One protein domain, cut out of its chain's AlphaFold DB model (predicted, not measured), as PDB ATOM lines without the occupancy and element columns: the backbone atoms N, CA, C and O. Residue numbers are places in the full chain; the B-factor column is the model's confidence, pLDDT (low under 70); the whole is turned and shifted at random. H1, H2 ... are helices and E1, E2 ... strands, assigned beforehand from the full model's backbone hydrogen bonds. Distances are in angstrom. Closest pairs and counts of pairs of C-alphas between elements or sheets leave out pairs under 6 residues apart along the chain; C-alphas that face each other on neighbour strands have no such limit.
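This is residues 10 to 88 of the 88 residues of the protein "Intu_longin_1 domain-containing protein" of Bugula neritina (UniProt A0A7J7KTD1). What shape is this? A twisted sheet of five strands has one long helix, H2, laid across one face, while the small helix H1 packs on H2 and only grazes the sheet. What makes it up? The printed part has 79 residues with two named helices and five named strands, along the chain E1 H1 E2 H2 E3 E4 E5, of mixed class; the antiparallel sheet runs E2 E1 E5 E4 E3. It is compact, with a radius of gyration of the C-alphas of 12.3 A and spans of 30 by 28 by 21 A.

Where are the strands? E1 is residues 10 to 14, from C-alpha 10 at (156.915, 156.947, 169.060); E2 is 28 to 32, E3 65 to 67, E4 72 to 79, 22.0 A from first to last C-alpha, and E5 82 to 87, 16.7 A, ending with C-alpha 87 at (155.206, 152.952, 173.577). Where are the helices? H2 is residues 38 to 56, 27.0 A, and H1 is 24 to 27.

What joins the strands? Backbone atoms are within hydrogen-bond range across each pair of neighbour strands, among them N 12 and O 30 of E1 and E2 at 2.9 A, N 11 and O 85 of E1 and E5 at 3.0 A, N 76 and O 84 of E4 and E5 at 2.9 A, and N 66 and O 73 of E3 and E4 at 2.8 A. E3, E4 and E5 form a meander, each strand the antiparallel neighbour of the one before. How does H2 stand? It is on the sheet in two layers, helix on one face, at a height of 8.6 A, and runs across the strands, at 69 degrees to E2 on the local plane. H1 touches residues 38 to 42 of H2 alone, the closest C-alphas being those of Ile 25 and Cys 42, 5.7 A. How are the helix backbones? In H2 every O i to N i+4 pair is within hydrogen-bond range; H1 is too short for one.

How large is it? The two C-alphas farthest apart, of Thr 35 and Phe 58, are 35.9 A apart. Is anything missing or uncertain? The printed part has no cut and no long link, and no printed residue is under 70 in pLDDT.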
ATOM      1  N   PHE A  10     157.959 155.966 169.332       97.81
ATOM      2  CA  PHE A  10     156.915 156.947 169.060       97.81
ATOM      3  C   PHE A  10     156.746 157.092 167.554       97.81
ATOM      4  O   PHE A  10     157.729 157.294 166.843       97.81
ATOM      5  N   TYR A  11     155.522 156.971 167.057       98.19
ATOM      6  CA  TYR A  11     155.270 157.012 165.623       98.19
ATOM      7  C   TYR A  11     153.907 157.594 165.286       98.19
ATOM      8  O   TYR A  11     152.973 157.555 166.088       98.19
ATOM      9  N   VAL A  12     153.826 158.149 164.080       98.31
ATOM     10  CA  VAL A  12     152.616 158.727 163.506       98.31
ATOM     11  C   VAL A  12     152.326 158.008 162.202       98.31
ATOM     12  O   VAL A  12     153.224 157.859 161.367       98.31
ATOM     13  N   PHE A  13     151.090 157.561 162.020       98.12
ATOM     14  CA  PHE A  13     150.671 156.891 160.796       98.12
ATOM     15  C   PHE A  13     149.274 157.322 160.353       98.12
ATOM     16  O   PHE A  13     148.497 157.846 161.150       98.12
ATOM     17  N   ASN A  14     148.969 157.101 159.076       97.62
ATOM     18  CA  ASN A  14     147.631 157.248 158.520       97.62
ATOM     19  C   ASN A  14     147.121 155.896 158.008       97.62
ATOM     20  O   ASN A  14     147.766 155.277 157.162       97.62
ATOM     21  N   ASP A  15     145.978 155.434 158.516       92.88
ATOM     22  CA  ASP A  15     145.433 154.096 158.219       92.88
ATOM     23  C   ASP A  15     144.895 153.940 156.782       92.88
ATOM     24  O   ASP A  15     144.759 152.817 156.288       92.88
ATOM     25  N   THR A  16     144.666 155.049 156.070       95.31
ATOM     26  CA  THR A  16     144.190 155.047 154.674       95.31
ATOM     27  C   THR A  16     145.295 155.081 153.625       95.31
ATOM     28  O   THR A  16     145.020 154.934 152.433       95.31
ATOM     29  N   TYR A  17     146.548 155.285 154.032       96.56
ATOM     30  CA  TYR A  17     147.677 155.325 153.103       96.56
ATOM     31  C   TYR A  17     148.172 153.905 152.792       96.56
ATOM     32  O   TYR A  17     147.901 152.966 153.534       96.56
ATOM     33  N   GLY A  18     148.869 153.727 151.667       92.62
ATOM     34  CA  GLY A  18     149.384 152.414 151.247       92.62
ATOM     35  C   GLY A  18     148.325 151.298 151.201       92.62
ATOM     36  O   GLY A  18     148.498 150.283 151.869       92.62
ATOM     37  N   PRO A  19     147.213 151.458 150.454       91.44
ATOM     38  CA  PRO A  19     146.101 150.502 150.452       91.44
ATOM     39  C   PRO A  19     146.410 149.183 149.723       91.44
ATOM     40  O   PRO A  19     145.579 148.276 149.724       91.44
ATOM     41  N   LYS A  20     147.561 149.089 149.047       93.44
ATOM     42  CA  LYS A  20     147.986 147.912 148.287       93.44
ATOM     43  C   LYS A  20     148.993 147.094 149.089       93.44
ATOM     44  O   LYS A  20     149.779 147.652 149.850       93.44
ATOM     45  N   GLU A  21     148.993 145.788 148.856       89.19
ATOM     46  CA  GLU A  21     149.997 144.880 149.409       89.19
ATOM     47  C   GLU A  21     151.411 145.341 149.023       89.19
ATOM     48  O   GLU A  21     151.675 145.663 147.859       89.19
ATOM     49  N   GLY A  22     152.302 145.413 150.013       91.56
ATOM     50  CA  GLY A  22     153.671 145.900 149.850       91.56
ATOM     51  C   GLY A  22     153.824 147.423 149.944       91.56
ATOM     52  O   GLY A  22     154.937 147.933 149.816       91.56
ATOM     53  N   GLU A  23     152.740 148.174 150.162       94.56
ATOM     54  CA  GLU A  23     152.780 149.626 150.366       94.56
ATOM     55  C   GLU A  23     152.587 150.049 151.830       94.56
ATOM     56  O   GLU A  23     152.469 151.243 152.107       94.56
ATOM     57  N   GLU A  24     152.590 149.115 152.782       93.94
ATOM     58  CA  GLU A  24     152.244 149.366 154.187       93.94
ATOM     59  C   GLU A  24     153.140 150.432 154.824       93.94
ATOM     60  O   GLU A  24     152.683 151.230 155.643       93.94
ATOM     61  N   ILE A  25     154.404 150.510 154.402       96.56
ATOM     62  CA  ILE A  25     155.348 151.518 154.891       96.56
ATOM     63  C   ILE A  25     154.886 152.948 154.587       96.56
ATOM     64  O   ILE A  25     155.172 153.859 155.363       96.56
ATOM     65  N   LYS A  26     154.099 153.156 153.519       97.50
ATOM     66  CA  LYS A  26     153.543 154.468 153.151       97.50
ATOM     67  C   LYS A  26     152.527 154.986 154.172       97.50
ATOM     68  O   LYS A  26     152.227 156.177 154.160       97.50
ATOM     69  N   LYS A  27     152.012 154.126 155.062       97.62
ATOM     70  CA  LYS A  27     151.195 154.546 156.209       97.62
ATOM     71  C   LYS A  27     151.989 155.359 157.216       97.62
ATOM     72  O   LYS A  27     151.415 156.208 157.890       97.62
ATOM     73  N   VAL A  28     153.287 155.101 157.347       97.94
ATOM     74  CA  VAL A  28     154.132 155.686 158.390       97.94
ATOM     75  C   VAL A  28     154.592 157.075 157.960       97.94
ATOM     76  O   VAL A  28     155.408 157.222 157.056       97.94
ATOM     77  N   LEU A  29     154.093 158.100 158.646       97.69
ATOM     78  CA  LEU A  29     154.450 159.503 158.410       97.69
ATOM     79  C   LEU A  29     155.685 159.913 159.216       97.69
ATOM     80  O   LEU A  29     156.486 160.734 158.779       97.69
ATOM     81  N   TYR A  30     155.835 159.336 160.408       98.12
ATOM     82  CA  TYR A  30     156.965 159.572 161.298       98.12
ATOM     83  C   TYR A  30     157.217 158.343 162.168       98.12
ATOM     84  O   TYR A  30     156.271 157.694 162.614       98.12
ATOM     85  N   TYR A  31     158.483 158.048 162.466       98.38
ATOM     86  CA  TYR A  31     158.845 156.981 163.394       98.38
ATOM     87  C   TYR A  31     160.141 157.300 164.147       98.38
ATOM     88  O   TYR A  31     161.162 157.631 163.542       98.38
ATOM     89  N   TYR A  32     160.114 157.126 165.466       97.31
ATOM     90  CA  TYR A  32     161.260 157.205 166.360       97.31
ATOM     91  C   TYR A  32     161.428 155.894 167.155       97.31
ATOM     92  O   TYR A  32     160.443 155.407 167.721       97.31
ATOM     93  N   PRO A  33     162.657 155.352 167.267       96.06
ATOM     94  CA  PRO A  33     163.894 155.872 166.676       96.06
ATOM     95  C   PRO A  33     163.946 155.668 165.148       96.06
ATOM     96  O   PRO A  33     163.446 154.659 164.648       96.06
ATOM     97  N   PRO A  34     164.576 156.586 164.387       95.31
ATOM     98  CA  PRO A  34     164.600 156.520 162.921       95.31
ATOM     99  C   PRO A  34     165.389 155.317 162.385       95.31
ATOM    100  O   PRO A  34     165.190 154.915 161.242       95.31
ATOM    101  N   THR A  35     166.247 154.729 163.224       96.25
ATOM    102  CA  THR A  35     167.067 153.545 162.936       96.25
ATOM    103  C   THR A  35     166.273 152.243 162.853       96.25
ATOM    104  O   THR A  35     166.836 151.231 162.445       96.25
ATOM    105  N   ALA A  36     164.991 152.237 163.238       96.69
ATOM    106  CA  ALA A  36     164.133 151.074 163.045       96.69
ATOM    107  C   ALA A  36     163.972 150.759 161.548       96.69
ATOM    108  O   ALA A  36     163.765 151.661 160.730       96.69
ATOM    109  N   ASP A  37     164.032 149.477 161.199       97.00
ATOM    110  CA  ASP A  37     163.819 149.005 159.834       97.00
ATOM    111  C   ASP A  37     162.337 149.068 159.428       97.00
ATOM    112  O   ASP A  37     161.435 149.135 160.268       97.00
ATOM    113  N   GLU A  38     162.073 149.047 158.121       96.25
ATOM    114  CA  GLU A  38     160.715 149.149 157.577       96.25
ATOM    115  C   GLU A  38     159.803 148.013 158.048       96.25
ATOM    116  O   GLU A  38     158.653 148.272 158.403       96.25
ATOM    117  N   ASN A  39     160.312 146.781 158.167       95.81
ATOM    118  CA  ASN A  39     159.503 145.654 158.636       95.81
ATOM    119  C   ASN A  39     159.039 145.868 160.075       95.81
ATOM    120  O   ASN A  39     157.893 145.559 160.406       95.81
ATOM    121  N   LYS A  40     159.902 146.406 160.943       96.50
ATOM    122  CA  LYS A  40     159.509 146.782 162.303       96.50
ATOM    123  C   LYS A  40     158.421 147.857 162.297       96.50
ATOM    124  O   LYS A  40     157.440 147.710 163.024       96.50
ATOM    125  N   LYS A  41     158.568 148.904 161.481       97.38
ATOM    126  CA  LYS A  41     157.577 149.990 161.385       97.38
ATOM    127  C   LYS A  41     156.213 149.462 160.927       97.38
ATOM    128  O   LYS A  41     155.208 149.749 161.573       97.38
ATOM    129  N   CYS A  42     156.186 148.624 159.890       96.12
ATOM    130  CA  CYS A  42     154.960 147.997 159.389       96.12
ATOM    131  C   CYS A  42     154.311 147.076 160.432       96.12
ATOM    132  O   CYS A  42     153.098 147.129 160.626       96.12
ATOM    133  N   LYS A  43     155.104 146.264 161.148       96.06
ATOM    134  CA  LYS A  43     154.599 145.392 162.225       96.06
ATOM    135  C   LYS A  43     153.971 146.184 163.366       96.06
ATOM    136  O   LYS A  43     152.915 145.798 163.858       96.06
ATOM    137  N   ASP A  44     154.612 147.276 163.779       96.31
ATOM    138  CA  ASP A  44     154.104 148.120 164.859       96.31
ATOM    139  C   ASP A  44     152.763 148.771 164.462       96.31
ATOM    140  O   ASP A  44     151.813 148.708 165.240       96.31
ATOM    141  N   VAL A  45     152.644 149.304 163.237       96.38
ATOM    142  CA  VAL A  45     151.371 149.843 162.714       96.38
ATOM    143  C   VAL A  45     150.297 148.758 162.630       96.38
ATOM    144  O   VAL A  45     149.203 148.946 163.158       96.38
ATOM    145  N   GLY A  46     150.615 147.603 162.040       95.31
ATOM    146  CA  GLY A  46     149.661 146.502 161.895       95.31
ATOM    147  C   GLY A  46     149.127 145.991 163.238       95.31
ATOM    148  O   GLY A  46     147.941 145.685 163.351       95.31
ATOM    149  N   LEU A  47     149.967 145.960 164.281       94.31
ATOM    150  CA  LEU A  47     149.543 145.606 165.639       94.31
ATOM    151  C   LEU A  47     148.514 146.601 166.191       94.31
ATOM    152  O   LEU A  47     147.520 146.189 166.787       94.31
ATOM    153  N   VAL A  48     148.742 147.901 165.999       93.94
ATOM    154  CA  VAL A  48     147.830 148.944 166.490       93.94
ATOM    155  C   VAL A  48     146.521 148.952 165.712       93.94
ATOM    156  O   VAL A  48     145.465 149.001 166.335       93.94
ATOM    157  N   GLU A  49     146.562 148.814 164.386       93.75
ATOM    158  CA  GLU A  49     145.352 148.692 163.563       93.75
ATOM    159  C   GLU A  49     144.508 147.478 163.973       93.75
ATOM    160  O   GLU A  49     143.291 147.592 164.128       93.75
ATOM    161  N   ALA A  50     145.142 146.320 164.185       93.69
ATOM    162  CA  ALA A  50     144.450 145.118 164.643       93.69
ATOM    163  C   ALA A  50     143.826 145.317 166.032       93.69
ATOM    164  O   ALA A  50     142.688 144.904 166.257       93.69
ATOM    165  N   MET A  51     144.537 145.982 166.947       93.06
ATOM    166  CA  MET A  51     144.045 146.253 168.295       93.06
ATOM    167  C   MET A  51     142.861 147.226 168.297       93.06
ATOM    168  O   MET A  51     141.875 146.975 168.986       93.06
ATOM    169  N   ILE A  52     142.929 148.309 167.516       90.81
ATOM    170  CA  ILE A  52     141.832 149.278 167.382       90.81
ATOM    171  C   ILE A  52     140.591 148.579 166.829       90.81
ATOM    172  O   ILE A  52     139.555 148.602 167.486       90.81
ATOM    173  N   LYS A  53     140.724 147.862 165.705       91.56
ATOM    174  CA  LYS A  53     139.619 147.100 165.099       91.56
ATOM    175  C   LYS A  53     139.020 146.086 166.066       91.56
ATOM    176  O   LYS A  53     137.809 145.919 166.113       91.56
ATOM    177  N   PHE A  54     139.862 145.405 166.843       93.19
ATOM    178  CA  PHE A  54     139.403 144.463 167.857       93.19
ATOM    179  C   PHE A  54     138.577 145.165 168.941       93.19
ATOM    180  O   PHE A  54     137.479 144.716 169.249       93.19
ATOM    181  N   VAL A  55     139.058 146.281 169.494       91.81
ATOM    182  CA  VAL A  55     138.332 147.043 170.523       91.81
ATOM    183  C   VAL A  55     137.025 147.631 169.982       91.81
ATOM    184  O   VAL A  55     136.015 147.593 170.685       91.81
ATOM    185  N   GLU A  56     137.012 148.088 168.729       90.50
ATOM    186  CA  GLU A  56     135.814 148.594 168.044       90.50
ATOM    187  C   GLU A  56     134.679 147.559 167.964       90.50
ATOM    188  O   GLU A  56     133.507 147.931 167.951       90.50
ATOM    189  N   THR A  57     134.986 146.254 167.993       94.56
ATOM    190  CA  THR A  57     133.942 145.212 168.049       94.56
ATOM    191  C   THR A  57     133.153 145.202 169.364       94.56
ATOM    192  O   THR A  57     132.050 144.660 169.409       94.56
ATOM    193  N   PHE A  58     133.692 145.807 170.428       92.94
ATOM    194  CA  PHE A  58     133.090 145.827 171.765       92.94
ATOM    195  C   PHE A  58     132.609 147.216 172.194       92.94
ATOM    196  O   PHE A  58     131.803 147.327 173.117       92.94
ATOM    197  N   THR A  59     133.116 148.286 171.576       91.69
ATOM    198  CA  THR A  59     132.780 149.666 171.938       91.69
ATOM    199  C   THR A  59     132.941 150.615 170.756       91.69
ATOM    200  O   THR A  59     133.844 150.470 169.947       91.69
ATOM    201  N   ASN A  60     132.107 151.654 170.703       85.19
ATOM    202  CA  ASN A  60     132.204 152.712 169.691       85.19
ATOM    203  C   ASN A  60     133.263 153.779 170.030       85.19
ATOM    204  O   ASN A  60     133.423 154.744 169.288       85.19
ATOM    205  N   SER A  61     133.932 153.668 171.182       86.12
ATOM    206  CA  SER A  61     134.986 154.603 171.593       86.12
ATOM    207  C   SER A  61     136.367 154.046 171.240       86.12
ATOM    208  O   SER A  61     136.635 152.885 171.560       86.12
ATOM    209  N   PRO A  62     137.271 154.849 170.649       81.56
ATOM    210  CA  PRO A  62     138.596 154.375 170.277       81.56
ATOM    211  C   PRO A  62     139.410 153.981 171.514       81.56
ATOM    212  O   PRO A  62     139.343 154.620 172.569       81.56
ATOM    213  N   CYS A  63     140.221 152.929 171.375       87.50
ATOM    214  CA  CYS A  63     141.163 152.528 172.412       87.50
ATOM    215  C   CYS A  63     142.194 153.643 172.636       87.50
ATOM    216  O   CYS A  63     142.824 154.083 171.682       87.50
ATOM    217  N   GLN A  64     142.395 154.076 173.885       91.00
ATOM    218  CA  GLN A  64     143.358 155.141 174.219       91.00
ATOM    219  C   GLN A  64     144.662 154.614 174.821       91.00
ATOM    220  O   GLN A  64     145.706 155.259 174.733       91.00
ATOM    221  N   ALA A  65     144.616 153.459 175.485       93.06
ATOM    222  CA  ALA A  65     145.785 152.896 176.140       93.06
ATOM    223  C   ALA A  65     145.672 151.381 176.299       93.06
ATOM    224  O   ALA A  65     144.626 150.862 176.684       93.06
ATOM    225  N   VAL A  66     146.791 150.692 176.098       93.06
ATOM    226  CA  VAL A  66     146.951 149.264 176.377       93.06
ATOM    227  C   VAL A  66     148.144 149.082 177.298       93.06
ATOM    228  O   VAL A  66     149.253 149.533 177.013       93.06
ATOM    229  N   HIS A  67     147.921 148.421 178.429       93.12
ATOM    230  CA  HIS A  67     148.976 148.083 179.372       93.12
ATOM    231  C   HIS A  67     149.294 146.595 179.272       93.12
ATOM    232  O   HIS A  67     148.449 145.749 179.548       93.12
ATOM    233  N   THR A  68     150.523 146.278 178.883       90.56
ATOM    234  CA  THR A  68     151.058 144.916 178.890       90.56
ATOM    235  C   THR A  68     151.999 144.741 180.080       90.56
ATOM    236  O   THR A  68     152.393 145.703 180.740       90.56
ATOM    237  N   GLN A  69     152.445 143.509 180.330       89.31
ATOM    238  CA  GLN A  69     153.406 143.226 181.400       89.31
ATOM    239  C   GLN A  69     154.710 144.043 181.258       89.31
ATOM    240  O   GLN A  69     155.325 144.448 182.250       89.31
ATOM    241  N   LYS A  70     155.146 144.299 180.016       88.94
ATOM    242  CA  LYS A  70     156.449 144.914 179.711       88.94
ATOM    243  C   LYS A  70     156.362 146.336 179.166       88.94
ATOM    244  O   LYS A  70     157.333 147.069 179.325       88.94
ATOM    245  N   GLN A  71     155.244 146.728 178.572       90.81
ATOM    246  CA  GLN A  71     155.102 147.994 177.849       90.81
ATOM    247  C   GLN A  71     153.714 148.594 178.054       90.81
ATOM    248  O   GLN A  71     152.731 147.876 178.237       90.81
ATOM    249  N   ARG A  72     153.626 149.912 177.965       93.44
ATOM    250  CA  ARG A  72     152.385 150.664 177.855       93.44
ATOM    251  C   ARG A  72     152.332 151.306 176.479       93.44
ATOM    252  O   ARG A  72     153.247 152.030 176.106       93.44
ATOM    253  N   HIS A  73     151.249 151.050 175.764       95.50
ATOM    254  CA  HIS A  73     150.928 151.673 174.492       95.50
ATOM    255  C   HIS A  73     149.879 152.747 174.759       95.50
ATOM    256  O   HIS A  73     148.904 152.493 175.468       95.50
ATOM    257  N   LEU A  74     150.088 153.938 174.222       96.06
ATOM    258  CA  LEU A  74     149.124 155.027 174.210       96.06
ATOM    259  C   LEU A  74     148.767 155.311 172.759       96.06
ATOM    260  O   LEU A  74     149.664 155.425 171.925       96.06
ATOM    261  N   TYR A  75     147.476 155.430 172.486       95.81
ATOM    262  CA  TYR A  75     146.935 155.707 171.165       95.81
ATOM    263  C   TYR A  75     146.174 157.020 171.223       95.81
ATOM    264  O   TYR A  75     145.329 157.229 172.097       95.81
ATOM    265  N   TYR A  76     146.481 157.910 170.294       95.94
ATOM    266  CA  TYR A  76     145.814 159.193 170.184       95.94
ATOM    267  C   TYR A  76     145.507 159.486 168.721       95.94
ATOM    268  O   TYR A  76     146.383 159.364 167.869       95.94
ATOM    269  N   GLN A  77     144.264 159.866 168.443       95.31
ATOM    270  CA  GLN A  77     143.804 160.226 167.109       95.31
ATOM    271  C   GLN A  77     143.530 161.736 167.077       95.31
ATOM    272  O   GLN A  77     142.424 162.147 167.430       95.31
ATOM    273  N   PRO A  78     144.523 162.583 166.737       94.44
ATOM    274  CA  PRO A  78     144.313 164.030 166.645       94.44
ATOM    275  C   PRO A  78     143.300 164.407 165.556       94.44
ATOM    276  O   PRO A  78     142.532 165.349 165.729       94.44
ATOM    277  N   GLU A  79     143.288 163.660 164.450       95.31
ATOM    278  CA  GLU A  79     142.406 163.859 163.302       95.31
ATOM    279  C   GLU A  79     141.957 162.509 162.743       95.31
ATOM    280  O   GLU A  79     142.619 161.487 162.940       95.31
ATOM    281  N   LYS A  80     140.842 162.497 162.004       93.19
ATOM    282  CA  LYS A  80     140.327 161.282 161.366       93.19
ATOM    283  C   LYS A  80     141.437 160.603 160.554       93.19
ATOM    284  O   LYS A  80     142.060 161.250 159.719       93.19
ATOM    285  N   ASN A  81     141.635 159.306 160.790       94.50
ATOM    286  CA  ASN A  81     142.629 158.437 160.140       94.50
ATOM    287  C   ASN A  81     144.094 158.692 160.534       94.50
ATOM    288  O   ASN A  81     144.945 157.875 160.198       94.50
ATOM    289  N   PHE A  82     144.412 159.774 161.252       97.06
ATOM    290  CA  PHE A  82     145.768 160.057 161.729       97.06
ATOM    291  C   PHE A  82     145.945 159.564 163.155       97.06
ATOM    292  O   PHE A  82     145.257 160.014 164.063       97.06
ATOM    293  N   TRP A  83     146.915 158.687 163.361       97.31
ATOM    294  CA  TRP A  83     147.177 158.063 164.647       97.31
ATOM    295  C   TRP A  83     148.572 158.405 165.135       97.31
ATOM    296  O   TRP A  83     149.548 158.300 164.397       97.31
ATOM    297  N   MET A  84     148.664 158.772 166.406       97.94
ATOM    298  CA  MET A  84     149.902 158.928 167.154       97.94
ATOM    299  C   MET A  84     149.986 157.808 168.181       97.94
ATOM    300  O   MET A  84     149.056 157.601 168.968       97.94
ATOM    301  N   VAL A  85     151.111 157.099 168.193       97.75
ATOM    302  CA  VAL A  85     151.345 155.992 169.117       97.75
ATOM    303  C   VAL A  85     152.608 156.235 169.911       97.75
ATOM    304  O   VAL A  85     153.667 156.493 169.342       97.75
ATOM    305  N   LEU A  86     152.498 156.101 171.228       97.31
ATOM    306  CA  LEU A  86     153.622 156.148 172.154       97.31
ATOM    307  C   LEU A  86     153.729 154.814 172.891       97.31
ATOM    308  O   LEU A  86     152.753 154.349 173.475       97.31
ATOM    309  N   VAL A  87     154.918 154.214 172.888       95.81
ATOM    310  CA  VAL A  87     155.206 152.952 173.577       95.81
ATOM    311  C   VAL A  87     156.327 153.164 174.593       95.81
ATOM    312  O   VAL A  87     157.410 153.611 174.219       95.81
ATOM    313  N   SER A  88     156.085 152.832 175.866       91.19
ATOM    314  CA  SER A  88     157.039 152.966 176.993       91.19
ATOM    315  C   SER A  88     157.097 151.727 177.880       91.19
ATOM    316  O   SER A  88     156.002 151.214 178.200       91.19
TER     317      SER A  88